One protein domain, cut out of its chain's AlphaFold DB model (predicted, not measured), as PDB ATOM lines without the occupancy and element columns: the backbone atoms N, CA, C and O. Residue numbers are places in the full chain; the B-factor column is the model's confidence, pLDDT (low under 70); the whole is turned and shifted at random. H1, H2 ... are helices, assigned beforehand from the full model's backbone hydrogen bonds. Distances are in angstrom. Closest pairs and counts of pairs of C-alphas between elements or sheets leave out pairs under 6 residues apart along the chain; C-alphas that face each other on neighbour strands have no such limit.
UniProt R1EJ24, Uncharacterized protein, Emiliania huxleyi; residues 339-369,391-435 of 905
ATOM      1  N   GLU A 339      -0.644  56.895 -29.706       88.25
ATOM      2  CA  GLU A 339      -1.932  56.175 -29.699       88.25
ATOM      3  C   GLU A 339      -2.580  56.078 -31.090       88.25
ATOM      4  O   GLU A 339      -3.077  55.020 -31.480       88.25
ATOM      5  N   GLU A 340      -2.510  57.147 -31.893       89.38
ATOM      6  CA  GLU A 340      -3.004  57.144 -33.277       89.38
ATOM      7  C   GLU A 340      -2.330  56.071 -34.145       89.38
ATOM      8  O   GLU A 340      -2.964  55.492 -35.036       89.38
ATOM      9  N   HIS A 341      -1.041  55.827 -33.889       88.38
ATOM     10  CA  HIS A 341      -0.209  54.864 -34.596       88.38
ATOM     11  C   HIS A 341      -0.456  53.437 -34.106       88.38
ATOM     12  O   HIS A 341      -0.599  52.533 -34.931       88.38
ATOM     13  N   VAL A 342      -0.629  53.238 -32.793       88.50
ATOM     14  CA  VAL A 342      -1.120  51.966 -32.232       88.50
ATOM     15  C   VAL A 342      -2.437  51.580 -32.899       88.50
ATOM     16  O   VAL A 342      -2.527  50.529 -33.538       88.50
ATOM     17  N   ALA A 343      -3.416  52.486 -32.876       88.00
ATOM     18  CA  ALA A 343      -4.724  52.266 -33.474       88.00
ATOM     19  C   ALA A 343      -4.660  52.091 -35.009       88.00
ATOM     20  O   ALA A 343      -5.508  51.413 -35.593       88.00
ATOM     21  N   PHE A 344      -3.673  52.679 -35.699       88.50
ATOM     22  CA  PHE A 344      -3.419  52.419 -37.122       88.50
ATOM     23  C   PHE A 344      -2.930  50.986 -37.357       88.50
ATOM     24  O   PHE A 344      -3.534  50.269 -38.158       88.50
ATOM     25  N   LEU A 345      -1.900  50.543 -36.632       85.50
ATOM     26  CA  LEU A 345      -1.372  49.186 -36.757       85.50
ATOM     27  C   LEU A 345      -2.436  48.141 -36.396       85.50
ATOM     28  O   LEU A 345      -2.571  47.139 -37.095       85.50
ATOM     29  N   GLU A 346      -3.240  48.372 -35.361       87.00
ATOM     30  CA  GLU A 346      -4.370  47.511 -34.988       87.00
ATOM     31  C   GLU A 346      -5.416  47.377 -36.105       87.00
ATOM     32  O   GLU A 346      -5.815  46.260 -36.456       87.00
ATOM     33  N   ARG A 347      -5.816  48.499 -36.727       86.19
ATOM     34  CA  ARG A 347      -6.713  48.491 -37.897       86.19
ATOM     35  C   ARG A 347      -6.127  47.670 -39.046       86.19
ATOM     36  O   ARG A 347      -6.872  46.928 -39.686       86.19
ATOM     37  N   GLU A 348      -4.819  47.749 -39.276       84.38
ATOM     38  CA  GLU A 348      -4.132  46.976 -40.315       84.38
ATOM     39  C   GLU A 348      -4.067  45.471 -40.015       84.38
ATOM     40  O   GLU A 348      -4.327  44.660 -40.910       84.38
ATOM     41  N   HIS A 349      -3.839  45.072 -38.759       85.75
ATOM     42  CA  HIS A 349      -3.934  43.665 -38.350       85.75
ATOM     43  C   HIS A 349      -5.355  43.119 -38.561       85.75
ATOM     44  O   HIS A 349      -5.520  42.080 -39.203       85.75
ATOM     45  N   ALA A 350      -6.394  43.837 -38.116       86.56
ATOM     46  CA  ALA A 350      -7.786  43.434 -38.332       86.56
ATOM     47  C   ALA A 350      -8.152  43.362 -39.832       86.56
ATOM     48  O   ALA A 350      -8.789  42.401 -40.279       86.56
ATOM     49  N   ARG A 351      -7.698  44.336 -40.637       86.25
ATOM     50  CA  ARG A 351      -7.888  44.388 -42.100       86.25
ATOM     51  C   ARG A 351      -7.260  43.179 -42.795       86.25
ATOM     52  O   ARG A 351      -7.917  42.527 -43.613       86.25
ATOM     53  N   TYR A 352      -6.014  42.854 -42.458       84.06
ATOM     54  CA  TYR A 352      -5.288  41.739 -43.061       84.06
ATOM     55  C   TYR A 352      -5.808  40.371 -42.586       84.06
ATOM     56  O   TYR A 352      -5.983  39.462 -43.401       84.06
ATOM     57  N   ALA A 353      -6.165  40.226 -41.306       85.12
ATOM     58  CA  ALA A 353      -6.813  39.018 -40.799       85.12
ATOM     59  C   ALA A 353      -8.136  38.728 -41.525       85.12
ATOM     60  O   ALA A 353      -8.372  37.602 -41.963       85.12
ATOM     61  N   HIS A 354      -8.971  39.750 -41.743       88.19
ATOM     62  CA  HIS A 354     -10.214  39.599 -42.501       88.19
ATOM     63  C   HIS A 354      -9.961  39.191 -43.967       88.19
ATOM     64  O   HIS A 354     -10.707  38.368 -44.508       88.19
ATOM     65  N   LYS A 355      -8.896  39.703 -44.606       86.31
ATOM     66  CA  LYS A 355      -8.456  39.268 -45.948       86.31
ATOM     67  C   LYS A 355      -8.126  37.767 -45.955       86.31
ATOM     68  O   LYS A 355      -8.670  37.045 -46.792       86.31
ATOM     69  N   LEU A 356      -7.293  37.293 -45.021       83.25
ATOM     70  CA  LEU A 356      -6.933  35.871 -44.915       83.25
ATOM     71  C   LEU A 356      -8.153  34.983 -44.638       83.25
ATOM     72  O   LEU A 356      -8.368  34.007 -45.354       83.25
ATOM     73  N   LEU A 357      -9.000  35.346 -43.671       86.12
ATOM     74  CA  LEU A 357     -10.215  34.596 -43.323       86.12
ATOM     75  C   LEU A 357     -11.198  34.485 -44.506       86.12
ATOM     76  O   LEU A 357     -11.797  33.429 -44.718       86.12
ATOM     77  N   ARG A 358     -11.336  35.541 -45.325       87.25
ATOM     78  CA  ARG A 358     -12.136  35.509 -46.565       87.25
ATOM     79  C   ARG A 358     -11.555  34.563 -47.616       87.25
ATOM     80  O   ARG A 358     -12.315  33.822 -48.240       87.25
ATOM     81  N   ALA A 359     -10.239  34.582 -47.822       82.12
ATOM     82  CA  ALA A 359      -9.570  33.690 -48.769       82.12
ATOM     83  C   ALA A 359      -9.657  32.222 -48.317       82.12
ATOM     84  O   ALA A 359     -10.059  31.354 -49.093       82.12
ATOM     85  N   TRP A 360      -9.386  31.960 -47.037       83.00
ATOM     86  CA  TRP A 360      -9.487  30.639 -46.423       83.00
ATOM     87  C   TRP A 360     -10.891  30.044 -46.512       83.00
ATOM     88  O   TRP A 360     -11.044  28.877 -46.876       83.00
ATOM     89  N   ARG A 361     -11.932  30.848 -46.254       82.81
ATOM     90  CA  ARG A 361     -13.321  30.409 -46.421       82.81
ATOM     91  C   ARG A 361     -13.613  29.984 -47.862       82.81
ATOM     92  O   ARG A 361     -14.158  28.906 -48.058       82.81
ATOM     93  N   ARG A 362     -13.210  30.775 -48.865       79.06
ATOM     94  CA  ARG A 362     -13.414  30.435 -50.290       79.06
ATOM     95  C   ARG A 362     -12.745  29.107 -50.666       79.06
ATOM     96  O   ARG A 362     -13.369  28.282 -51.326       79.06
ATOM     97  N   LEU A 363     -11.517  28.878 -50.198       74.50
ATOM     98  CA  LEU A 363     -10.792  27.614 -50.395       74.50
ATOM     99  C   LEU A 363     -11.460  26.436 -49.653       74.50
ATOM    100  O   LEU A 363     -11.539  25.328 -50.186       74.50
ATOM    101  N   SER A 364     -11.984  26.678 -48.450       70.12
ATOM    102  CA  SER A 364     -12.696  25.683 -47.633       70.12
ATOM    103  C   SER A 364     -14.059  25.292 -48.212       70.12
ATOM    104  O   SER A 364     -14.436  24.126 -48.153       70.12
ATOM    105  N   ASP A 365     -14.804  26.245 -48.775       69.50
ATOM    106  CA  ASP A 365     -16.101  25.987 -49.409       69.50
ATOM    107  C   ASP A 365     -15.906  25.239 -50.747       69.50
ATOM    108  O   ASP A 365     -16.580  24.235 -50.995       69.50
ATOM    109  N   ALA A 366     -14.906  25.631 -51.553       60.16
ATOM    110  CA  ALA A 366     -14.553  24.957 -52.808       60.16
ATOM    111  C   ALA A 366     -14.076  23.504 -52.605       60.16
ATOM    112  O   ALA A 366     -14.559  22.592 -53.273       60.16
ATOM    113  N   SER A 367     -13.173  23.260 -51.646       57.41
ATOM    114  CA  SER A 367     -12.658  21.909 -51.351       57.41
ATOM    115  C   SER A 367     -13.694  20.955 -50.743       57.41
ATOM    116  O   SER A 367     -13.489  19.744 -50.747       57.41
ATOM    117  N   ARG A 368     -14.830  21.471 -50.253       50.00
ATOM    118  CA  ARG A 368     -15.941  20.676 -49.697       50.00
ATOM    119  C   ARG A 368     -17.022  20.315 -50.718       50.00
ATOM    120  O   ARG A 368     -18.095  19.867 -50.323       50.00
ATOM    121  N   GLY A 369     -16.784  20.553 -52.010       43.97
ATOM    122  CA  GLY A 369     -17.760  20.281 -53.071       43.97
ATOM    123  C   GLY A 369     -19.012  21.165 -53.010       43.97
ATOM    124  O   GLY A 369     -19.958  20.938 -53.761       43.97
ATOM    125  N   SER A 391      -0.104  31.334 -50.022       68.12
ATOM    126  CA  SER A 391       1.172  30.653 -49.755       68.12
ATOM    127  C   SER A 391       1.049  29.616 -48.623       68.12
ATOM    128  O   SER A 391       0.008  29.521 -47.969       68.12
ATOM    129  N   ALA A 392       2.091  28.813 -48.380       65.00
ATOM    130  CA  ALA A 392       2.105  27.880 -47.247       65.00
ATOM    131  C   ALA A 392       1.947  28.630 -45.908       65.00
ATOM    132  O   ALA A 392       1.011  28.361 -45.154       65.00
ATOM    133  N   ASP A 393       2.781  29.647 -45.686       64.88
ATOM    134  CA  ASP A 393       2.754  30.549 -44.533       64.88
ATOM    135  C   ASP A 393       1.392  31.256 -44.368       64.88
ATOM    136  O   ASP A 393       0.836  31.300 -43.268       64.88
ATOM    137  N   GLU A 394       0.795  31.763 -45.457       72.62
ATOM    138  CA  GLU A 394      -0.533  32.391 -45.412       72.62
ATOM    139  C   GLU A 394      -1.648  31.388 -45.078       72.62
ATOM    140  O   GLU A 394      -2.605  31.763 -44.400       72.62
ATOM    141  N   ARG A 395      -1.546  30.119 -45.509       73.25
ATOM    142  CA  ARG A 395      -2.499  29.056 -45.131       73.25
ATOM    143  C   ARG A 395      -2.384  28.712 -43.655       73.25
ATOM    144  O   ARG A 395      -3.401  28.695 -42.973       73.25
ATOM    145  N   GLU A 396      -1.173  28.500 -43.148       72.81
ATOM    146  CA  GLU A 396      -0.939  28.205 -41.729       72.81
ATOM    147  C   GLU A 396      -1.409  29.367 -40.832       72.81
ATOM    148  O   GLU A 396      -2.076  29.168 -39.812       72.81
ATOM    149  N   CYS A 397      -1.136  30.606 -41.251       72.69
ATOM    150  CA  CYS A 397      -1.633  31.801 -40.582       72.69
ATOM    151  C   CYS A 397      -3.165  31.915 -40.647       72.69
ATOM    152  O   CYS A 397      -3.800  32.276 -39.652       72.69
ATOM    153  N   ALA A 398      -3.778  31.593 -41.788       76.69
ATOM    154  CA  ALA A 398      -5.228  31.600 -41.926       76.69
ATOM    155  C   ALA A 398      -5.901  30.472 -41.129       76.69
ATOM    156  O   ALA A 398      -6.974  30.698 -40.578       76.69
ATOM    157  N   GLU A 399      -5.268  29.305 -40.976       77.19
ATOM    158  CA  GLU A 399      -5.720  28.245 -40.070       77.19
ATOM    159  C   GLU A 399      -5.694  28.685 -38.605       77.19
ATOM    160  O   GLU A 399      -6.684  28.481 -37.898       77.19
ATOM    161  N   ARG A 400      -4.595  29.306 -38.141       79.62
ATOM    162  CA  ARG A 400      -4.528  29.902 -36.794       79.62
ATOM    163  C   ARG A 400      -5.686  30.876 -36.586       79.62
ATOM    164  O   ARG A 400      -6.435  30.739 -35.621       79.62
ATOM    165  N   LEU A 401      -5.874  31.810 -37.519       77.81
ATOM    166  CA  LEU A 401      -6.966  32.783 -37.467       77.81
ATOM    167  C   LEU A 401      -8.347  32.116 -37.485       77.81
ATOM    168  O   LEU A 401      -9.213  32.521 -36.719       77.81
ATOM    169  N   TRP A 402      -8.559  31.078 -38.300       81.75
ATOM    170  CA  TRP A 402      -9.835  30.358 -38.393       81.75
ATOM    171  C   TRP A 402     -10.215  29.678 -37.072       81.75
ATOM    172  O   TRP A 402     -11.386  29.680 -36.694       81.75
ATOM    173  N   ARG A 403      -9.224  29.160 -36.331       78.12
ATOM    174  CA  ARG A 403      -9.405  28.661 -34.956       78.12
ATOM    175  C   ARG A 403      -9.750  29.814 -34.002       78.12
ATOM    176  O   ARG A 403     -10.698  29.692 -33.234       78.12
ATOM    177  N   VAL A 404      -9.055  30.954 -34.107       78.94
ATOM    178  CA  VAL A 404      -9.303  32.151 -33.276       78.94
ATOM    179  C   VAL A 404     -10.722  32.702 -33.420       78.94
ATOM    180  O   VAL A 404     -11.292  33.128 -32.419       78.94
ATOM    181  N   VAL A 405     -11.311  32.671 -34.616       79.00
ATOM    182  CA  VAL A 405     -12.690  33.142 -34.862       79.00
ATOM    183  C   VAL A 405     -13.753  32.041 -34.712       79.00
ATOM    184  O   VAL A 405     -14.863  32.165 -35.229       79.00
ATOM    185  N   GLY A 406     -13.428  30.933 -34.035       78.19
ATOM    186  CA  GLY A 406     -14.374  29.849 -33.744       78.19
ATOM    187  C   GLY A 406     -14.884  29.092 -34.978       78.19
ATOM    188  O   GLY A 406     -15.920  28.435 -34.912       78.19
ATOM    189  N   GLY A 407     -14.188  29.185 -36.114       75.50
ATOM    190  CA  GLY A 407     -14.582  28.546 -37.370       75.50
ATOM    191  C   GLY A 407     -15.721  29.231 -38.138       75.50
ATOM    192  O   GLY A 407     -16.264  28.628 -39.067       75.50
ATOM    193  N   ALA A 408     -16.078  30.469 -37.784       76.12
ATOM    194  CA  ALA A 408     -17.007  31.320 -38.530       76.12
ATOM    195  C   ALA A 408     -16.276  32.541 -39.118       76.12
ATOM    196  O   ALA A 408     -15.240  32.948 -38.612       76.12
ATOM    197  N   LEU A 409     -16.808  33.156 -40.180       81.50
ATOM    198  CA  LEU A 409     -16.259  34.413 -40.711       81.50
ATOM    199  C   LEU A 409     -16.948  35.610 -40.020       81.50
ATOM    200  O   LEU A 409     -18.125  35.834 -40.314       81.50
ATOM    201  N   PRO A 410     -16.264  36.371 -39.142       82.00
ATOM    202  CA  PRO A 410     -16.832  37.562 -38.502       82.00
ATOM    203  C   PRO A 410     -16.913  38.754 -39.470       82.00
ATOM    204  O   PRO A 410     -16.398  38.701 -40.593       82.00
ATOM    205  N   ARG A 411     -17.534  39.861 -39.039       82.25
ATOM    206  CA  ARG A 411     -17.489  41.141 -39.767       82.25
ATOM    207  C   ARG A 411     -16.120  41.809 -39.576       82.25
ATOM    208  O   ARG A 411     -15.340  41.421 -38.705       82.25
ATOM    209  N   ALA A 412     -15.819  42.840 -40.373       78.50
ATOM    210  CA  ALA A 412     -14.553  43.575 -40.239       78.50
ATOM    211  C   ALA A 412     -14.457  44.320 -38.896       78.50
ATOM    212  O   ALA A 412     -13.366  44.592 -38.407       78.50
ATOM    213  N   GLU A 413     -15.612  44.655 -38.328       79.94
ATOM    214  CA  GLU A 413     -15.800  45.451 -37.120       79.94
ATOM    215  C   GLU A 413     -15.580  44.601 -35.870       79.94
ATOM    216  O   GLU A 413     -14.889  45.032 -34.955       79.94
ATOM    217  N   ASP A 414     -16.084  43.364 -35.873       81.50
ATOM    218  CA  ASP A 414     -15.962  42.435 -34.745       81.50
ATOM    219  C   ASP A 414     -14.483  42.110 -34.450       81.50
ATOM    220  O   ASP A 414     -14.075  42.020 -33.295       81.50
ATOM    221  N   LEU A 415     -13.651  42.019 -35.498       79.69
ATOM    222  CA  LEU A 415     -12.197  41.805 -35.413       79.69
ATOM    223  C   LEU A 415     -11.420  42.969 -34.766       79.69
ATOM    224  O   LEU A 415     -10.239  42.803 -34.473       79.69
ATOM    225  N   LYS A 416     -12.054  44.131 -34.560       78.06
ATOM    226  CA  LYS A 416     -11.463  45.311 -33.899       78.06
ATOM    227  C   LYS A 416     -11.770  45.352 -32.394       78.06
ATOM    228  O   LYS A 416     -11.255  46.220 -31.700       78.06
ATOM    229  N   ALA A 417     -12.619  44.456 -31.879       79.12
ATOM    230  CA  ALA A 417     -12.962  44.415 -30.459       79.12
ATOM    231  C   ALA A 417     -11.766  43.898 -29.629       79.12
ATOM    232  O   ALA A 417     -11.288  42.801 -29.932       79.12
ATOM    233  N   PRO A 418     -11.303  44.601 -28.571       63.28
ATOM    234  CA  PRO A 418     -10.026  44.317 -27.905       63.28
ATOM    235  C   PRO A 418      -9.716  42.836 -27.594       63.28
ATOM    236  O   PRO A 418      -8.694  42.352 -28.082       63.28
ATOM    237  N   PRO A 419     -10.581  42.051 -26.911       71.25
ATOM    238  CA  PRO A 419     -10.246  40.666 -26.557       71.25
ATOM    239  C   PRO A 419     -10.163  39.709 -27.760       71.25
ATOM    240  O   PRO A 419      -9.619  38.614 -27.624       71.25
ATOM    241  N   LEU A 420     -10.695  40.082 -28.932       73.75
ATOM    242  CA  LEU A 420     -10.517  39.330 -30.180       73.75
ATOM    243  C   LEU A 420      -9.349  39.884 -31.006       73.75
ATOM    244  O   LEU A 420      -8.589  39.105 -31.578       73.75
ATOM    245  N   LEU A 421      -9.181  41.206 -31.033       75.94
ATOM    246  CA  LEU A 421      -8.104  41.908 -31.726       75.94
ATOM    247  C   LEU A 421      -6.722  41.445 -31.246       75.94
ATOM    248  O   LEU A 421      -5.881  41.109 -32.074       75.94
ATOM    249  N   GLU A 422      -6.501  41.327 -29.933       73.94
ATOM    250  CA  GLU A 422      -5.235  40.811 -29.390       73.94
ATOM    251  C   GLU A 422      -4.934  39.387 -29.873       73.94
ATOM    252  O   GLU A 422      -3.855  39.108 -30.390       73.94
ATOM    253  N   ARG A 423      -5.930  38.498 -29.794       77.69
ATOM    254  CA  ARG A 423      -5.829  37.107 -30.260       77.69
ATOM    255  C   ARG A 423      -5.561  37.009 -31.764       77.69
ATOM    256  O   ARG A 423      -4.852  36.111 -32.213       77.69
ATOM    257  N   VAL A 424      -6.139  37.920 -32.545       78.69
ATOM    258  CA  VAL A 424      -5.907  38.058 -33.987       78.69
ATOM    259  C   VAL A 424      -4.480  38.540 -34.260       78.69
ATOM    260  O   VAL A 424      -3.813  37.983 -35.131       78.69
ATOM    261  N   ILE A 425      -3.983  39.513 -33.490       75.12
ATOM    262  CA  ILE A 425      -2.598  39.995 -33.554       75.12
ATOM    263  C   ILE A 425      -1.618  38.869 -33.196       75.12
ATOM    264  O   ILE A 425      -0.650  38.677 -33.928       75.12
ATOM    265  N   ASP A 426      -1.853  38.087 -32.141       74.06
ATOM    266  CA  ASP A 426      -0.978  36.963 -31.777       74.06
ATOM    267  C   ASP A 426      -0.959  35.863 -32.850       74.06
ATOM    268  O   ASP A 426       0.121  35.421 -33.251       74.06
ATOM    269  N   ALA A 427      -2.120  35.483 -33.394       74.38
ATOM    270  CA  ALA A 427      -2.214  34.500 -34.477       74.38
ATOM    271  C   ALA A 427      -1.530  34.957 -35.783       74.38
ATOM    272  O   ALA A 427      -0.978  34.124 -36.510       74.38
ATOM    273  N   LEU A 428      -1.532  36.270 -36.057       73.75
ATOM    274  CA  LEU A 428      -0.783  36.910 -37.147       73.75
ATOM    275  C   LEU A 428       0.737  36.962 -36.916       73.75
ATOM    276  O   LEU A 428       1.461  37.211 -37.876       73.75
ATOM    277  N   HIS A 429       1.218  36.727 -35.692       69.31
ATOM    278  CA  HIS A 429       2.643  36.667 -35.327       69.31
ATOM    279  C   HIS A 429       3.141  35.234 -35.082       69.31
ATOM    280  O   HIS A 429       4.135  35.021 -34.387       69.31
ATOM    281  N   GLY A 430       2.427  34.228 -35.593       59.12
ATOM    282  CA  GLY A 430       2.839  32.826 -35.494       59.12
ATOM    283  C   GLY A 430       2.628  32.167 -34.127       59.12
ATOM    284  O   GLY A 430       2.734  30.949 -34.040       59.12
ATOM    285  N   THR A 431       2.283  32.924 -33.084       49.62
ATOM    286  CA  THR A 431       1.969  32.393 -31.749       49.62
ATOM    287  C   THR A 431       0.511  31.964 -31.649       49.62
ATOM    288  O   THR A 431      -0.377  32.685 -32.112       49.62
ATOM    289  N   ALA A 432       0.233  30.824 -31.017       36.91
ATOM    290  CA  ALA A 432      -1.125  30.470 -30.629       36.91
ATOM    291  C   ALA A 432      -1.748  31.596 -29.795       36.91
ATOM    292  O   ALA A 432      -1.148  32.114 -28.853       36.91
ATOM    293  N   ALA A 433      -2.969  31.978 -30.162       31.23
ATOM    294  CA  ALA A 433      -3.709  32.984 -29.427       31.23
ATOM    295  C   ALA A 433      -4.018  32.500 -28.008       31.23
ATOM    296  O   ALA A 433      -4.441  31.359 -27.807       31.23
ATOM    297  N   SER A 434      -3.887  33.403 -27.043       31.39
ATOM    298  CA  SER A 434      -4.288  33.184 -25.658       31.39
ATOM    299  C   SER A 434      -5.814  33.089 -25.529       31.39
ATOM    300  O   SER A 434      -6.492  34.071 -25.221       31.39
ATOM    301  N   GLU A 435      -6.376  31.900 -25.752       26.19
ATOM    302  CA  GLU A 435      -7.713  31.579 -25.251       26.19
ATOM    303  C   GLU A 435      -7.662  31.243 -23.755       26.19
ATOM    304  O   GLU A 435      -6.883  30.374 -23.355       26.19
TER     305      GLU A 435
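This is residues 339 to 369 and 391 to 435 of the 905 residues of an uncharacterized protein of Emiliania huxleyi (UniProt R1EJ24). One long helix, H1, is crossed on one side by a shorter helical hairpin, H2 and H3; residues 364 to 369, of which 364 to 367 belong to H1, stick out. The printed part has 76 residues with three named helices and no named strand, all helix. It is compact, radius of gyration of the C-alphas 12.2 A, spanning 45 by 23 by 23 A.

H1, residues 339 to 367, touches H2, residues 392 to 404, with residues 353 to 360 alone, about perpendicular at 80 degrees; the closest C-alphas, Leu 356 and Ala 398, are 5.5 A apart. With residues 346 to 353 alone H1 touches H3, residues 418 to 428, at a steep tilt of 66 degrees, the same way; the closest C-alphas, His 349 and Ile 425, are 6.2 A apart. The hairpin H2 and H3 touch at a shallow tilt of 24 degrees, opposite ways; the closest C-alphas, Arg 400 and Ala 427, are 5.6 A apart. Every O i to N i+4 pair is within hydrogen-bond range in H1 and H2, 6 of 7 in H3.

H1 begins at C-alpha 339 (-1.932, 56.175, -29.699) and measures 41.9 A, H2 18.5 A, H3 15.0 A, first to last C-alpha. H3 ends at C-alpha 428 (-0.783, 36.910, -37.147).

Residues 370 to 390 are not printed; C-alphas 369 and 391 are 21.8 A apart. H2 to H3 is a long link. Mean pLDDT of the printed part is 74.6, under 70 at 365 to 369, 391 to 393, 418 and 429 to 435.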